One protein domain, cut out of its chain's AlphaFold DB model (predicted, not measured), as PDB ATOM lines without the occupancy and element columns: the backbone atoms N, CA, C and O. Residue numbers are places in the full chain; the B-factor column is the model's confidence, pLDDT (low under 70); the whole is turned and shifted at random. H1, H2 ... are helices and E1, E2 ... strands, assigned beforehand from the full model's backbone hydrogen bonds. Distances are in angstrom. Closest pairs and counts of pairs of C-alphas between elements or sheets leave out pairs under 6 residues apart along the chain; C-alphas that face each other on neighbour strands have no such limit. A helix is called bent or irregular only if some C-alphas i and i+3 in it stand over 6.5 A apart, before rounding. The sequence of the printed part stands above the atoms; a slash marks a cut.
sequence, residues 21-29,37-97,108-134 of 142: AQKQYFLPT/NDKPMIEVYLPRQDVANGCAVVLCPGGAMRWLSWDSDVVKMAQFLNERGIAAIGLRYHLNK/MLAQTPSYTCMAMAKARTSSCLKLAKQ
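This is residues 21 to 29, 37 to 97 and 108 to 134 of the 142 residues of an uncharacterized protein of Prevotella ruminicola (UniProt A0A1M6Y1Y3). One twisted sheet of four strands has the helix H1 packed over one face, running along its strands, while the other face has no named helix on it. The short helix H2 lies off the sheet, beyond the end of E4, and the first printed stretch adds a short pairing, residues 24 to 25, beside the edge strand E1. The printed part has 97 residues with four named strands and two named helices, in the order E1, E2, H1, E3, E4, H2; the sheet runs E1, E3, E2, E4 and is mixed, with E3 and E2 parallel and the other neighbours antiparallel. The class is mixed, helices and strands, with under half of the printed residues in named elements. The whole is compact, with a radius of gyration of the C-alphas of 14.2 A and spans of 41 by 28 by 21 A.

Residues 24 to 25 pair antiparallel with residues 42 to 43 of E1, residues 41 to 45, an edge strand. E1 and E3, residues 87 to 92, are antiparallel neighbours at 161 degrees between their directions; N 43 and O 90 are within hydrogen-bond range at 2.9 A, N 88 and O 45 at 2.9 A. E3 is parallel to its other neighbour E2, residues 55 to 60, at 22 degrees, with N 57 and O 87 at 2.8 A and N 91 and O 59 at 3.0 A. E2 and the edge strand E4, residues 117 to 122, are antiparallel at 159 degrees, with N 58 and O 119 at 2.9 A. From edge to edge the strands' lines turn by 60 degrees. H1, residues 70 to 82, is on the sheet at a height over the sheet of 8.7 A, and the two make two layers, a helix on one face of a sheet. It lies over E3 and E2 and runs along the strands, at 1 degrees to E3 on the local plane. The closest C-alphas of H1 and E3 are those of Ala 78 and Ala 88, 5.1 A apart; those of H1 and E2 are Val 74 and Leu 59, 6.0 A apart. E2, H1 and E3 form a strand-helix-strand unit, two parallel neighbour strands with a helix between them in the chain, and its crossover is right-handed. H2, residues 126 to 132, is not on the sheet and is apart from E1, E2, E3 and H1. In the helices' backbones, 6 of 9 O i to N i+4 pairs are within hydrogen-bond range in H1 and 2 of 3 in H2.

E1 begins at C-alpha 41, (-24.058, -39.353, -26.719), and ends at Tyr 45, 13.3 A on. E2 runs from Cys 55 to Cys 60, 16.5 A. H1 runs from Trp 70, at (-20.741, -34.017, -36.658), to Asn 82, 16.4 A; it is neither bent nor irregular, but only just: C-alphas 73 and 76 are 6.4 A apart. E3, Ala 87 to Arg 92, is 16.5 A long, and E4, Cys 117 to Lys 122, is 16.2 A long. H2, from Ser 126, spans 10.5 A and ends at C-alpha 132, (-17.413, -30.332, -13.196).

The two C-alphas farthest apart are those of Asp 50 and Met 108, at 42.7 A. Residues 30 to 36 are not printed, with 12.9 A between C-alphas 29 and 37; residues 98 to 107 are not printed, with 15.1 A between C-alphas 97 and 108. The link from E3 to E4 goes across this second cut. Of the links that are printed whole, none is long; H1 to E3 and E4 to H2 are tight. The mean pLDDT of the printed part is 70.3, and 38 residues are under 70: residues 21 to 29, 96 to 97 and 108 to 134.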
ATOM      1  N   ALA A  21      -7.192 -32.356 -23.571       47.97
ATOM      2  CA  ALA A  21      -8.024 -32.194 -22.370       47.97
ATOM      3  C   ALA A  21      -9.536 -32.327 -22.655       47.97
ATOM      4  O   ALA A  21     -10.366 -31.799 -21.911       47.97
ATOM      5  N   GLN A  22      -9.919 -33.001 -23.744       55.91
ATOM      6  CA  GLN A  22     -11.324 -33.203 -24.091       55.91
ATOM      7  C   GLN A  22     -11.892 -34.398 -23.326       55.91
ATOM      8  O   GLN A  22     -11.576 -35.552 -23.602       55.91
ATOM      9  N   LYS A  23     -12.728 -34.114 -22.326       57.97
ATOM     10  CA  LYS A  23     -13.430 -35.140 -21.558       57.97
ATOM     11  C   LYS A  23     -14.744 -35.477 -22.262       57.97
ATOM     12  O   LYS A  23     -15.724 -34.746 -22.138       57.97
ATOM     13  N   GLN A  24     -14.753 -36.585 -22.996       55.09
ATOM     14  CA  GLN A  24     -15.960 -37.149 -23.595       55.09
ATOM     15  C   GLN A  24     -16.807 -37.823 -22.504       55.09
ATOM     16  O   GLN A  24     -16.299 -38.646 -21.741       55.09
ATOM     17  N   TYR A  25     -18.090 -37.469 -22.407       57.97
ATOM     18  CA  TYR A  25     -19.026 -38.096 -21.472       57.97
ATOM     19  C   TYR A  25     -19.982 -38.995 -22.249       57.97
ATOM     20  O   TYR A  25     -21.026 -38.574 -22.739       57.97
ATOM     21  N   PHE A  26     -19.621 -40.269 -22.353       54.47
ATOM     22  CA  PHE A  26     -20.510 -41.264 -22.927       54.47
ATOM     23  C   PHE A  26     -21.660 -41.539 -21.948       54.47
ATOM     24  O   PHE A  26     -21.443 -42.096 -20.875       54.47
ATOM     25  N   LEU A  27     -22.873 -41.113 -22.303       57.91
ATOM     26  CA  LEU A  27     -24.109 -41.498 -21.624       57.91
ATOM     27  C   LEU A  27     -24.785 -42.566 -22.492       57.91
ATOM     28  O   LEU A  27     -25.532 -42.204 -23.400       57.91
ATOM     29  N   PRO A  28     -24.495 -43.867 -22.291       53.62
ATOM     30  CA  PRO A  28     -25.155 -44.920 -23.044       53.62
ATOM     31  C   PRO A  28     -26.620 -44.997 -22.630       53.62
ATOM     32  O   PRO A  28     -26.970 -45.664 -21.662       53.62
ATOM     33  N   THR A  29     -27.486 -44.330 -23.383       53.75
ATOM     34  CA  THR A  29     -28.943 -44.469 -23.238       53.75
ATOM     35  C   THR A  29     -29.537 -45.339 -24.353       53.75
ATOM     36  O   THR A  29     -30.724 -45.240 -24.648       53.75
ATOM     37  N   ASN A  37     -23.600 -44.672 -34.755       70.38
ATOM     38  CA  ASN A  37     -23.997 -43.291 -35.068       70.38
ATOM     39  C   ASN A  37     -25.384 -42.890 -34.543       70.38
ATOM     40  O   ASN A  37     -25.776 -41.738 -34.681       70.38
ATOM     41  N   ASP A  38     -26.131 -43.838 -33.994       73.94
ATOM     42  CA  ASP A  38     -27.500 -43.668 -33.509       73.94
ATOM     43  C   ASP A  38     -27.599 -43.808 -31.983       73.94
ATOM     44  O   ASP A  38     -28.639 -43.552 -31.379       73.94
ATOM     45  N   LYS A  39     -26.493 -44.193 -31.337       77.56
ATOM     46  CA  LYS A  39     -26.377 -44.187 -29.884       77.56
ATOM     47  C   LYS A  39     -26.357 -42.732 -29.400       77.56
ATOM     48  O   LYS A  39     -25.457 -41.979 -29.791       77.56
ATOM     49  N   PRO A  40     -27.311 -42.324 -28.544       80.94
ATOM     50  CA  PRO A  40     -27.288 -41.000 -27.945       80.94
ATOM     51  C   PRO A  40     -25.989 -40.799 -27.165       80.94
ATOM     52  O   PRO A  40     -25.543 -41.696 -26.450       80.94
ATOM     53  N   MET A  41     -25.359 -39.640 -27.324       82.06
ATOM     54  CA  MET A  41     -24.058 -39.353 -26.719       82.06
ATOM     55  C   MET A  41     -23.862 -37.847 -26.560       82.06
ATOM     56  O   MET A  41     -24.367 -37.063 -27.362       82.06
ATOM     57  N   ILE A  42     -23.122 -37.443 -25.528       85.31
ATOM     58  CA  ILE A  42     -22.748 -36.050 -25.302       85.31
ATOM     59  C   ILE A  42     -21.223 -35.929 -25.332       85.31
ATOM     60  O   ILE A  42     -20.508 -36.596 -24.587       85.31
ATOM     61  N   GLU A  43     -20.707 -35.031 -26.160       85.75
ATOM     62  CA  GLU A  43     -19.276 -34.738 -26.220       85.75
ATOM     63  C   GLU A  43     -19.016 -33.305 -25.765       85.75
ATOM     64  O   GLU A  43     -19.655 -32.370 -26.244       85.75
ATOM     65  N   VAL A  44     -18.090 -33.118 -24.823       87.62
ATOM     66  CA  VAL A  44     -17.781 -31.798 -24.263       87.62
ATOM     67  C   VAL A  44     -16.404 -31.343 -24.733       87.62
ATOM     68  O   VAL A  44     -15.383 -31.987 -24.491       87.62
ATOM     69  N   TYR A  45     -16.385 -30.176 -25.358       87.06
ATOM     70  CA  TYR A  45     -15.216 -29.462 -25.830       87.06
ATOM     71  C   TYR A  45     -14.995 -28.276 -24.892       87.06
ATOM     72  O   TYR A  45     -15.811 -27.358 -24.832       87.06
ATOM     73  N   LEU A  46     -13.915 -28.315 -24.116       87.62
ATOM     74  CA  LEU A  46     -13.605 -27.259 -23.156       87.62
ATOM     75  C   LEU A  46     -12.604 -26.260 -23.754       87.62
ATOM     76  O   LEU A  46     -11.639 -26.688 -24.395       87.62
ATOM     77  N   PRO A  47     -12.773 -24.949 -23.504       87.50
ATOM     78  CA  PRO A  47     -11.754 -23.964 -23.813       87.50
ATOM     79  C   PRO A  47     -10.554 -24.160 -22.884       87.50
ATOM     80  O   PRO A  47     -10.653 -24.782 -21.818       87.50
ATOM     81  N   ARG A  48      -9.413 -23.567 -23.246       86.50
ATOM     82  CA  ARG A  48      -8.283 -23.495 -22.316       86.50
ATOM     83  C   ARG A  48      -8.700 -22.743 -21.049       86.50
ATOM     84  O   ARG A  48      -9.458 -21.774 -21.103       86.50
ATOM     85  N   GLN A  49      -8.192 -23.191 -19.902       82.56
ATOM     86  CA  GLN A  49      -8.600 -22.662 -18.594       82.56
ATOM     87  C   GLN A  49      -8.301 -21.168 -18.421       82.56
ATOM     88  O   GLN A  49      -9.024 -20.493 -17.699       82.56
ATOM     89  N   ASP A  50      -7.267 -20.656 -19.089       85.06
ATOM     90  CA  ASP A  50      -6.844 -19.256 -19.017       85.06
ATOM     91  C   ASP A  50      -7.784 -18.289 -19.748       85.06
ATOM     92  O   ASP A  50      -7.842 -17.115 -19.394       85.06
ATOM     93  N   VAL A  51      -8.553 -18.778 -20.725       84.62
ATOM     94  CA  VAL A  51      -9.531 -17.976 -21.483       84.62
ATOM     95  C   VAL A  51     -10.983 -18.334 -21.154       84.62
ATOM     96  O   VAL A  51     -11.904 -17.697 -21.660       84.62
ATOM     97  N   ALA A  52     -11.216 -19.344 -20.315       88.31
ATOM     98  CA  ALA A  52     -12.550 -19.844 -20.003       88.31
ATOM     99  C   ALA A  52     -13.427 -18.769 -19.328       88.31
ATOM    100  O   ALA A  52     -13.152 -18.323 -18.216       88.31
ATOM    101  N   ASN A  53     -14.539 -18.400 -19.973       86.00
ATOM    102  CA  ASN A  53     -15.450 -17.342 -19.511       86.00
ATOM    103  C   ASN A  53     -16.696 -17.866 -18.762       86.00
ATOM    104  O   ASN A  53     -17.563 -17.086 -18.364       86.00
ATOM    105  N   GLY A  54     -16.795 -19.187 -18.584       85.19
ATOM    106  CA  GLY A  54     -17.918 -19.854 -17.916       85.19
ATOM    107  C   GLY A  54     -19.187 -19.992 -18.766       85.19
ATOM    108  O   GLY A  54     -20.210 -20.454 -18.262       85.19
ATOM    109  N   CYS A  55     -19.165 -19.609 -20.043       86.88
ATOM    110  CA  CYS A  55     -20.249 -19.890 -20.982       86.88
ATOM    111  C   CYS A  55     -20.074 -21.275 -21.618       86.88
ATOM    112  O   CYS A  55     -18.954 -21.719 -21.868       86.88
ATOM    113  N   ALA A  56     -21.193 -21.921 -21.927       86.25
ATOM    114  CA  ALA A  56     -21.271 -23.146 -22.703       86.25
ATOM    115  C   ALA A  56     -22.347 -23.026 -23.797       86.25
ATOM    116  O   ALA A  56     -23.343 -22.324 -23.620       86.25
ATOM    117  N   VAL A  57     -22.165 -23.723 -24.917       86.69
ATOM    118  CA  VAL A  57     -23.141 -23.825 -26.012       86.69
ATOM    119  C   VAL A  57     -23.435 -25.286 -26.276       86.69
ATOM    120  O   VAL A  57     -22.507 -26.066 -26.473       86.69
ATOM    121  N   VAL A  58     -24.711 -25.656 -26.321       88.06
ATOM    122  CA  VAL A  58     -25.128 -26.967 -26.820       88.06
ATOM    123  C   VAL A  58     -25.258 -26.886 -28.336       88.06
ATOM    124  O   VAL A  58     -26.003 -26.053 -28.855       88.06
ATOM    125  N   LEU A  59     -24.496 -27.731 -29.026       86.62
ATOM    126  CA  LEU A  59     -24.468 -27.879 -30.472       86.62
ATOM    127  C   LEU A  59     -25.314 -29.091 -30.852       86.62
ATOM    128  O   LEU A  59     -24.971 -30.230 -30.528       86.62
ATOM    129  N   CYS A  60     -26.415 -28.825 -31.549       85.06
ATOM    130  CA  CYS A  60     -27.279 -29.843 -32.129       85.06
ATOM    131  C   CYS A  60     -26.907 -30.023 -33.612       85.06
ATOM    132  O   CYS A  60     -27.207 -29.127 -34.408       85.06
ATOM    133  N   PRO A  61     -26.256 -31.141 -33.994       83.06
ATOM    134  CA  PRO A  61     -25.896 -31.410 -35.381       83.06
ATOM    135  C   PRO A  61     -27.131 -31.420 -36.283       83.06
ATOM    136  O   PRO A  61     -28.184 -31.933 -35.895       83.06
ATOM    137  N   GLY A  62     -27.009 -30.903 -37.500       80.69
ATOM    138  CA  GLY A  62     -28.034 -31.032 -38.530       80.69
ATOM    139  C   GLY A  62     -28.106 -32.440 -39.133       80.69
ATOM    140  O   GLY A  62     -27.403 -33.359 -38.710       80.69
ATOM    141  N   GLY A  63     -28.945 -32.583 -40.168       77.00
ATOM    142  CA  GLY A  63     -29.111 -33.827 -40.939       77.00
ATOM    143  C   GLY A  63     -30.535 -34.391 -40.978       77.00
ATOM    144  O   GLY A  63     -30.728 -35.575 -41.267       77.00
ATOM    145  N   ALA A  64     -31.542 -33.549 -40.704       74.00
ATOM    146  CA  ALA A  64     -32.971 -33.858 -40.843       74.00
ATOM    147  C   ALA A  64     -33.415 -35.142 -40.113       74.00
ATOM    148  O   ALA A  64     -34.264 -35.879 -40.610       74.00
ATOM    149  N   MET A  65     -32.809 -35.428 -38.953       74.81
ATOM    150  CA  MET A  65     -33.026 -36.654 -38.170       74.81
ATOM    151  C   MET A  65     -32.693 -37.961 -38.908       74.81
ATOM    152  O   MET A  65     -33.091 -39.034 -38.464       74.81
ATOM    153  N   ARG A  66     -31.964 -37.890 -40.027       73.12
ATOM    154  CA  ARG A  66     -31.525 -39.049 -40.821       73.12
ATOM    155  C   ARG A  66     -30.024 -39.287 -40.726       73.12
ATOM    156  O   ARG A  66     -29.585 -40.427 -40.830       73.12
ATOM    157  N   TRP A  67     -29.261 -38.218 -40.514       74.81
ATOM    158  CA  TRP A  67     -27.808 -38.218 -40.363       74.81
ATOM    159  C   TRP A  67     -27.402 -37.177 -39.313       74.81
ATOM    160  O   TRP A  67     -28.210 -36.319 -38.967       74.81
ATOM    161  N   LEU A  68     -26.161 -37.245 -38.825       81.44
ATOM    162  CA  LEU A  68     -25.576 -36.255 -37.915       81.44
ATOM    163  C   LEU A  68     -24.355 -35.625 -38.591       81.44
ATOM    164  O   LEU A  68     -23.355 -36.312 -38.804       81.44
ATOM    165  N   SER A  69     -24.410 -34.331 -38.914       81.56
ATOM    166  CA  SER A  69     -23.270 -33.615 -39.516       81.56
ATOM    167  C   SER A  69     -22.228 -33.211 -38.461       81.56
ATOM    168  O   SER A  69     -22.039 -32.037 -38.151       81.56
ATOM    169  N   TRP A  70     -21.577 -34.206 -37.851       83.75
ATOM    170  CA  TRP A  70     -20.741 -34.017 -36.658       83.75
ATOM    171  C   TRP A  70     -19.528 -33.106 -36.894       83.75
ATOM    172  O   TRP A  70     -19.310 -32.151 -36.149       83.75
ATOM    173  N   ASP A  71     -18.756 -33.353 -37.950       82.69
ATOM    174  CA  ASP A  71     -17.496 -32.635 -38.172       82.69
ATOM    175  C   ASP A  71     -17.711 -31.144 -38.463       82.69
ATOM    176  O   ASP A  71     -16.968 -30.290 -37.972       82.69
ATOM    177  N   SER A  72     -18.735 -30.807 -39.254       77.12
ATOM    178  CA  SER A  72     -19.037 -29.415 -39.598       77.12
ATOM    179  C   SER A  72     -19.708 -28.668 -38.454       77.12
ATOM    180  O   SER A  72     -19.314 -27.543 -38.151       77.12
ATOM    181  N   ASP A  73     -20.703 -29.288 -37.824       78.94
ATOM    182  CA  ASP A  73     -21.627 -28.572 -36.946       78.94
ATOM    183  C   ASP A  73     -21.173 -28.622 -35.491       78.94
ATOM    184  O   ASP A  73     -21.510 -27.724 -34.720       78.94
ATOM    185  N   VAL A  74     -20.397 -29.647 -35.120       85.19
ATOM    186  CA  VAL A  74     -19.870 -29.826 -33.767       85.19
ATOM    187  C   VAL A  74     -18.387 -29.514 -33.719       85.19
ATOM    188  O   VAL A  74     -18.008 -28.572 -33.034       85.19
ATOM    189  N   VAL A  75     -17.538 -30.239 -34.454       86.81
ATOM    190  CA  VAL A  75     -16.074 -30.133 -34.281       86.81
ATOM    191  C   VAL A  75     -15.555 -28.745 -34.666       86.81
ATOM    192  O   VAL A  75     -14.870 -28.099 -33.871       86.81
ATOM    193  N   LYS A  76     -15.914 -28.233 -35.851       86.25
ATOM    194  CA  LYS A  76     -15.484 -26.888 -36.286       86.25
ATOM    195  C   LYS A  76     -16.056 -25.777 -35.402       86.25
ATOM    196  O   LYS A  76     -15.351 -24.823 -35.079       86.25
ATOM    197  N   MET A  77     -17.316 -25.900 -34.986       84.69
ATOM    198  CA  MET A  77     -17.945 -24.911 -34.101       84.69
ATOM    199  C   MET A  77     -17.361 -24.946 -32.693       84.69
ATOM    200  O   MET A  77     -17.141 -23.895 -32.099       84.69
ATOM    201  N   ALA A  78     -17.032 -26.127 -32.181       88.12
ATOM    202  CA  ALA A  78     -16.356 -26.274 -30.907       88.12
ATOM    203  C   ALA A  78     -14.986 -25.594 -30.905       88.12
ATOM    204  O   ALA A  78     -14.669 -24.886 -29.954       88.12
ATOM    205  N   GLN A  79     -14.200 -25.743 -31.976       87.62
ATOM    206  CA  GLN A  79     -12.929 -25.027 -32.122       87.62
ATOM    207  C   GLN A  79     -13.142 -23.506 -32.095       87.62
ATOM    208  O   GLN A  79     -12.542 -22.815 -31.272       87.62
ATOM    209  N   PHE A  80     -14.073 -22.999 -32.909       87.81
ATOM    210  CA  PHE A  80     -14.406 -21.572 -32.973       87.81
ATOM    211  C   PHE A  80     -14.880 -20.989 -31.627       87.81
ATOM    212  O   PHE A  80     -14.538 -19.855 -31.272       87.81
ATOM    213  N   LEU A  81     -15.682 -21.746 -30.874       88.31
ATOM    214  CA  LEU A  81     -16.201 -21.346 -29.564       88.31
ATOM    215  C   LEU A  81     -15.121 -21.413 -28.478       88.31
ATOM    216  O   LEU A  81     -15.003 -20.480 -27.676       88.31
ATOM    217  N   ASN A  82     -14.289 -22.454 -28.492       89.25
ATOM    218  CA  ASN A  82     -13.208 -22.633 -27.529       89.25
ATOM    219  C   ASN A  82     -12.165 -21.510 -27.619       89.25
ATOM    220  O   ASN A  82     -11.699 -21.035 -26.583       89.25
ATOM    221  N   GLU A  83     -11.846 -21.035 -28.829       87.94
ATOM    222  CA  GLU A  83     -10.975 -19.864 -29.049       87.94
ATOM    223  C   GLU A  83     -11.506 -18.588 -28.379       87.94
ATOM    224  O   GLU A  83     -10.736 -17.700 -28.022       87.94
ATOM    225  N   ARG A  84     -12.823 -18.500 -28.164       90.50
ATOM    226  CA  ARG A  84     -13.505 -17.375 -27.498       90.50
ATOM    227  C   ARG A  84     -13.763 -17.628 -26.013       90.50
ATOM    228  O   ARG A  84     -14.478 -16.856 -25.371       90.50
ATOM    229  N   GLY A  85     -13.212 -18.710 -25.463       86.06
ATOM    230  CA  GLY A  85     -13.375 -19.051 -24.054       86.06
ATOM    231  C   GLY A  85     -14.714 -19.691 -23.704       86.06
ATOM    232  O   GLY A  85     -15.062 -19.743 -22.524       86.06
ATOM    233  N   ILE A  86     -15.476 -20.144 -24.700       88.06
ATOM    234  CA  ILE A  86     -16.806 -20.732 -24.538       88.06
ATOM    235  C   ILE A  86     -16.693 -22.248 -24.706       88.06
ATOM    236  O   ILE A  86     -16.140 -22.707 -25.697       88.06
ATOM    237  N   ALA A  87     -17.234 -23.025 -23.769       89.38
ATOM    238  CA  ALA A  87     -17.322 -24.476 -23.915       89.38
ATOM    239  C   ALA A  87     -18.377 -24.866 -24.953       89.38
ATOM    240  O   ALA A  87     -19.450 -24.272 -25.009       89.38
ATOM    241  N   ALA A  88     -18.111 -25.894 -25.746       88.94
ATOM    242  CA  ALA A  88     -19.094 -26.469 -26.652       88.94
ATOM    243  C   ALA A  88     -19.486 -27.875 -26.193       88.94
ATOM    244  O   ALA A  88     -18.663 -28.644 -25.704       88.94
ATOM    245  N   ILE A  89     -20.763 -28.208 -26.329       89.31
ATOM    246  CA  ILE A  89     -21.346 -29.483 -25.924       89.31
ATOM    247  C   ILE A  89     -22.067 -30.048 -27.145       89.31
ATOM    248  O   ILE A  89     -23.154 -29.593 -27.482       89.31
ATOM    249  N   GLY A  90     -21.461 -31.009 -27.833       87.62
ATOM    250  CA  GLY A  90     -22.078 -31.711 -28.953       87.62
ATOM    251  C   GLY A  90     -23.085 -32.747 -28.469       87.62
ATOM    252  O   GLY A  90     -22.755 -33.572 -27.617       87.62
ATOM    253  N   LEU A  91     -24.295 -32.725 -29.025       86.38
ATOM    254  CA  LEU A  91     -25.355 -33.685 -28.717       86.38
ATOM    255  C   LEU A  91     -25.583 -34.638 -29.897       86.38
ATOM    256  O   LEU A  91     -26.082 -34.222 -30.940       86.38
ATOM    257  N   ARG A  92     -25.282 -35.930 -29.731       82.44
ATOM    258  CA  ARG A  92     -25.792 -36.985 -30.620       82.44
ATOM    259  C   ARG A  92     -27.164 -37.410 -30.132       82.44
ATOM    260  O   ARG A  92     -27.313 -37.866 -28.998       82.44
ATOM    261  N   TYR A  93     -28.152 -37.245 -30.998       82.94
ATOM    262  CA  TYR A  93     -29.533 -37.645 -30.773       82.94
ATOM    263  C   TYR A  93     -29.898 -38.836 -31.667       82.94
ATOM    264  O   TYR A  93     -29.198 -39.136 -32.634       82.94
ATOM    265  N   HIS A  94     -30.999 -39.506 -31.327       79.81
ATOM    266  CA  HIS A  94     -31.504 -40.658 -32.070       79.81
ATOM    267  C   HIS A  94     -32.014 -40.264 -33.468       79.81
ATOM    268  O   HIS A  94     -32.687 -39.243 -33.636       79.81
ATOM    269  N   LEU A  95     -31.705 -41.084 -34.467       76.94
ATOM    270  CA  LEU A  95     -32.045 -40.905 -35.870       76.94
ATOM    271  C   LEU A  95     -33.264 -41.752 -36.250       76.94
ATOM    272  O   LEU A  95     -33.291 -42.968 -36.088       76.94
ATOM    273  N   ASN A  96     -34.241 -41.122 -36.893       69.94
ATOM    274  CA  ASN A  96     -35.428 -41.797 -37.407       69.94
ATOM    275  C   ASN A  96     -35.161 -42.310 -38.827       69.94
ATOM    276  O   ASN A  96     -35.415 -41.623 -39.818       69.94
ATOM    277  N   LYS A  97     -34.633 -43.535 -38.934       64.50
ATOM    278  CA  LYS A  97     -34.233 -44.140 -40.221       64.50
ATOM    279  C   LYS A  97     -35.385 -44.774 -41.015       64.50
ATOM    280  O   LYS A  97     -35.209 -45.079 -42.192       64.50
ATOM    281  N   MET A 108     -42.834 -30.962 -40.281       49.00
ATOM    282  CA  MET A 108     -41.573 -30.977 -41.012       49.00
ATOM    283  C   MET A 108     -40.828 -29.670 -40.730       49.00
ATOM    284  O   MET A 108     -41.242 -28.617 -41.215       49.00
ATOM    285  N   LEU A 109     -39.760 -29.718 -39.922       51.16
ATOM    286  CA  LEU A 109     -38.867 -28.584 -39.627       51.16
ATOM    287  C   LEU A 109     -38.074 -28.171 -40.885       51.16
ATOM    288  O   LEU A 109     -36.947 -27.695 -40.815       51.16
ATOM    289  N   ALA A 110     -38.676 -28.342 -42.063       42.97
ATOM    290  CA  ALA A 110     -38.196 -28.002 -43.389       42.97
ATOM    291  C   ALA A 110     -37.982 -26.494 -43.589       42.97
ATOM    292  O   ALA A 110     -37.672 -26.070 -44.697       42.97
ATOM    293  N   GLN A 111     -38.160 -25.680 -42.547       40.91
ATOM    294  CA  GLN A 111     -38.016 -24.228 -42.602       40.91
ATOM    295  C   GLN A 111     -37.045 -23.649 -41.572       40.91
ATOM    296  O   GLN A 111     -36.791 -22.450 -41.614       40.91
ATOM    297  N   THR A 112     -36.440 -24.454 -40.696       38.03
ATOM    298  CA  THR A 112     -35.222 -24.009 -40.007       38.03
ATOM    299  C   THR A 112     -34.061 -24.342 -40.921       38.03
ATOM    300  O   THR A 112     -33.837 -25.527 -41.187       38.03
ATOM    301  N   PRO A 113     -33.361 -23.344 -41.478       35.34
ATOM    302  CA  PRO A 113     -32.278 -23.645 -42.386       35.34
ATOM    303  C   PRO A 113     -31.212 -24.439 -41.642       35.34
ATOM    304  O   PRO A 113     -31.138 -24.429 -40.416       35.34
ATOM    305  N   SER A 114     -30.418 -25.146 -42.431       42.44
ATOM    306  CA  SER A 114     -29.355 -26.087 -42.077       42.44
ATOM    307  C   SER A 114     -28.228 -25.544 -41.168       42.44
ATOM    308  O   SER A 114     -27.110 -26.044 -41.235       42.44
ATOM    309  N   TYR A 115     -28.471 -24.525 -40.348       40.72
ATOM    310  CA  TYR A 115     -27.553 -24.016 -39.347       40.72
ATOM    311  C   TYR A 115     -27.965 -24.521 -37.958       40.72
ATOM    312  O   TYR A 115     -29.021 -24.191 -37.427       40.72
ATOM    313  N   THR A 116     -27.108 -25.368 -37.402       51.97
ATOM    314  CA  THR A 116     -26.960 -25.752 -35.995       51.97
ATOM    315  C   THR A 116     -27.806 -24.921 -35.025       51.97
ATOM    316  O   THR A 116     -27.519 -23.747 -34.776       51.97
ATOM    317  N   CYS A 117     -28.835 -25.521 -34.426       50.12
ATOM    318  CA  CYS A 117     -29.522 -24.903 -33.297       50.12
ATOM    319  C   CYS A 117     -28.535 -24.812 -32.121       50.12
ATOM    320  O   CYS A 117     -28.201 -25.813 -31.489       50.12
ATOM    321  N   MET A 118     -28.028 -23.604 -31.870       59.19
ATOM    322  CA  MET A 118     -27.134 -23.282 -30.759       59.19
ATOM    323  C   MET A 118     -27.963 -22.845 -29.549       59.19
ATOM    324  O   MET A 118     -28.633 -21.813 -29.600       59.19
ATOM    325  N   ALA A 119     -27.900 -23.590 -28.448       63.12
ATOM    326  CA  ALA A 119     -28.474 -23.161 -27.172       63.12
ATOM    327  C   ALA A 119     -27.358 -22.678 -26.234       63.12
ATOM    328  O   ALA A 119     -26.466 -23.447 -25.880       63.12
ATOM    329  N   MET A 120     -27.395 -21.405 -25.832       55.03
ATOM    330  CA  MET A 120     -26.388 -20.800 -24.948       55.03
ATOM    331  C   MET A 120     -26.759 -21.021 -23.474       55.03
ATOM    332  O   MET A 120     -27.789 -20.535 -23.011       55.03
ATOM    333  N   ALA A 121     -25.890 -21.677 -22.710       62.28
ATOM    334  CA  ALA A 121     -25.978 -21.795 -21.258       62.28
ATOM    335  C   ALA A 121     -24.809 -21.036 -20.610       62.28
ATOM    336  O   ALA A 121     -23.647 -21.387 -20.786       62.28
ATOM    337  N   LYS A 122     -25.081 -19.977 -19.840       57.38
ATOM    338  CA  LYS A 122     -24.034 -19.230 -19.121       57.38
ATOM    339  C   LYS A 122     -23.978 -19.674 -17.665       57.38
ATOM    340  O   LYS A 122     -24.889 -19.363 -16.899       57.38
ATOM    341  N   ALA A 123     -22.903 -20.343 -17.254       52.34
ATOM    342  CA  ALA A 123     -22.684 -20.650 -15.848       52.34
ATOM    343  C   ALA A 123     -22.223 -19.375 -15.125       52.34
ATOM    344  O   ALA A 123     -21.043 -19.030 -15.090       52.34
ATOM    345  N   ARG A 124     -23.165 -18.636 -14.532       47.34
ATOM    346  CA  ARG A 124     -22.824 -17.654 -13.500       47.34
ATOM    347  C   ARG A 124     -22.524 -18.437 -12.225       47.34
ATOM    348  O   ARG A 124     -23.466 -18.927 -11.619       47.34
ATOM    349  N   THR A 125     -21.247 -18.520 -11.842       41.00
ATOM    350  CA  THR A 125     -20.671 -18.804 -10.501       41.00
ATOM    351  C   THR A 125     -19.697 -19.987 -10.397       41.00
ATOM    352  O   THR A 125     -19.805 -21.024 -11.051       41.00
ATOM    353  N   SER A 126     -18.723 -19.788  -9.503       45.66
ATOM    354  CA  SER A 126     -17.604 -20.661  -9.122       45.66
ATOM    355  C   SER A 126     -18.009 -22.030  -8.555       45.66
ATOM    356  O   SER A 126     -17.169 -22.923  -8.432       45.66
ATOM    357  N   SER A 127     -19.288 -22.231  -8.239       39.09
ATOM    358  CA  SER A 127     -19.866 -23.507  -7.804       39.09
ATOM    359  C   SER A 127     -20.017 -24.510  -8.956       39.09
ATOM    360  O   SER A 127     -19.792 -25.703  -8.753       39.09
ATOM    361  N   CYS A 128     -20.291 -24.049 -10.182       38.78
ATOM    362  CA  CYS A 128     -20.486 -24.933 -11.337       38.78
ATOM    363  C   CYS A 128     -19.166 -25.592 -11.798       38.78
ATOM    364  O   CYS A 128     -19.130 -26.772 -12.146       38.78
ATOM    365  N   LEU A 129     -18.038 -24.879 -11.672       44.22
ATOM    366  CA  LEU A 129     -16.701 -25.432 -11.937       44.22
ATOM    367  C   LEU A 129     -16.298 -26.508 -10.907       44.22
ATOM    368  O   LEU A 129     -15.566 -27.443 -11.232       44.22
ATOM    369  N   LYS A 130     -16.794 -26.402  -9.662       40.25
ATOM    370  CA  LYS A 130     -16.591 -27.425  -8.622       40.25
ATOM    371  C   LYS A 130     -17.392 -28.695  -8.913       40.25
ATOM    372  O   LYS A 130     -16.875 -29.776  -8.660       40.25
ATOM    373  N   LEU A 131     -18.590 -28.578  -9.493       39.09
ATOM    374  CA  LEU A 131     -19.393 -29.723  -9.943       39.09
ATOM    375  C   LEU A 131     -18.733 -30.458 -11.120       39.09
ATOM    376  O   LEU A 131     -18.658 -31.684 -11.105       39.09
ATOM    377  N   ALA A 132     -18.153 -29.731 -12.079       41.41
ATOM    378  CA  ALA A 132     -17.413 -30.332 -13.196       41.41
ATOM    379  C   ALA A 132     -16.133 -31.087 -12.763       41.41
ATOM    380  O   ALA A 132     -15.672 -31.984 -13.470       41.41
ATOM    381  N   LYS A 133     -15.568 -30.744 -11.595       41.38
ATOM    382  CA  LYS A 133     -14.408 -31.418 -10.982       41.38
ATOM    383  C   LYS A 133     -14.767 -32.631 -10.114       41.38
ATOM    384  O   LYS A 133     -13.854 -33.317  -9.663       41.38
ATOM    385  N   GLN A 134     -16.049 -32.921  -9.879       31.80
ATOM    386  CA  GLN A 134     -16.448 -34.100  -9.104       31.80
ATOM    387  C   GLN A 134     -16.218 -35.376  -9.939       31.80
ATOM    388  O   GLN A 134     -16.713 -35.459 -11.070       31.80
TER     389      GLN A 134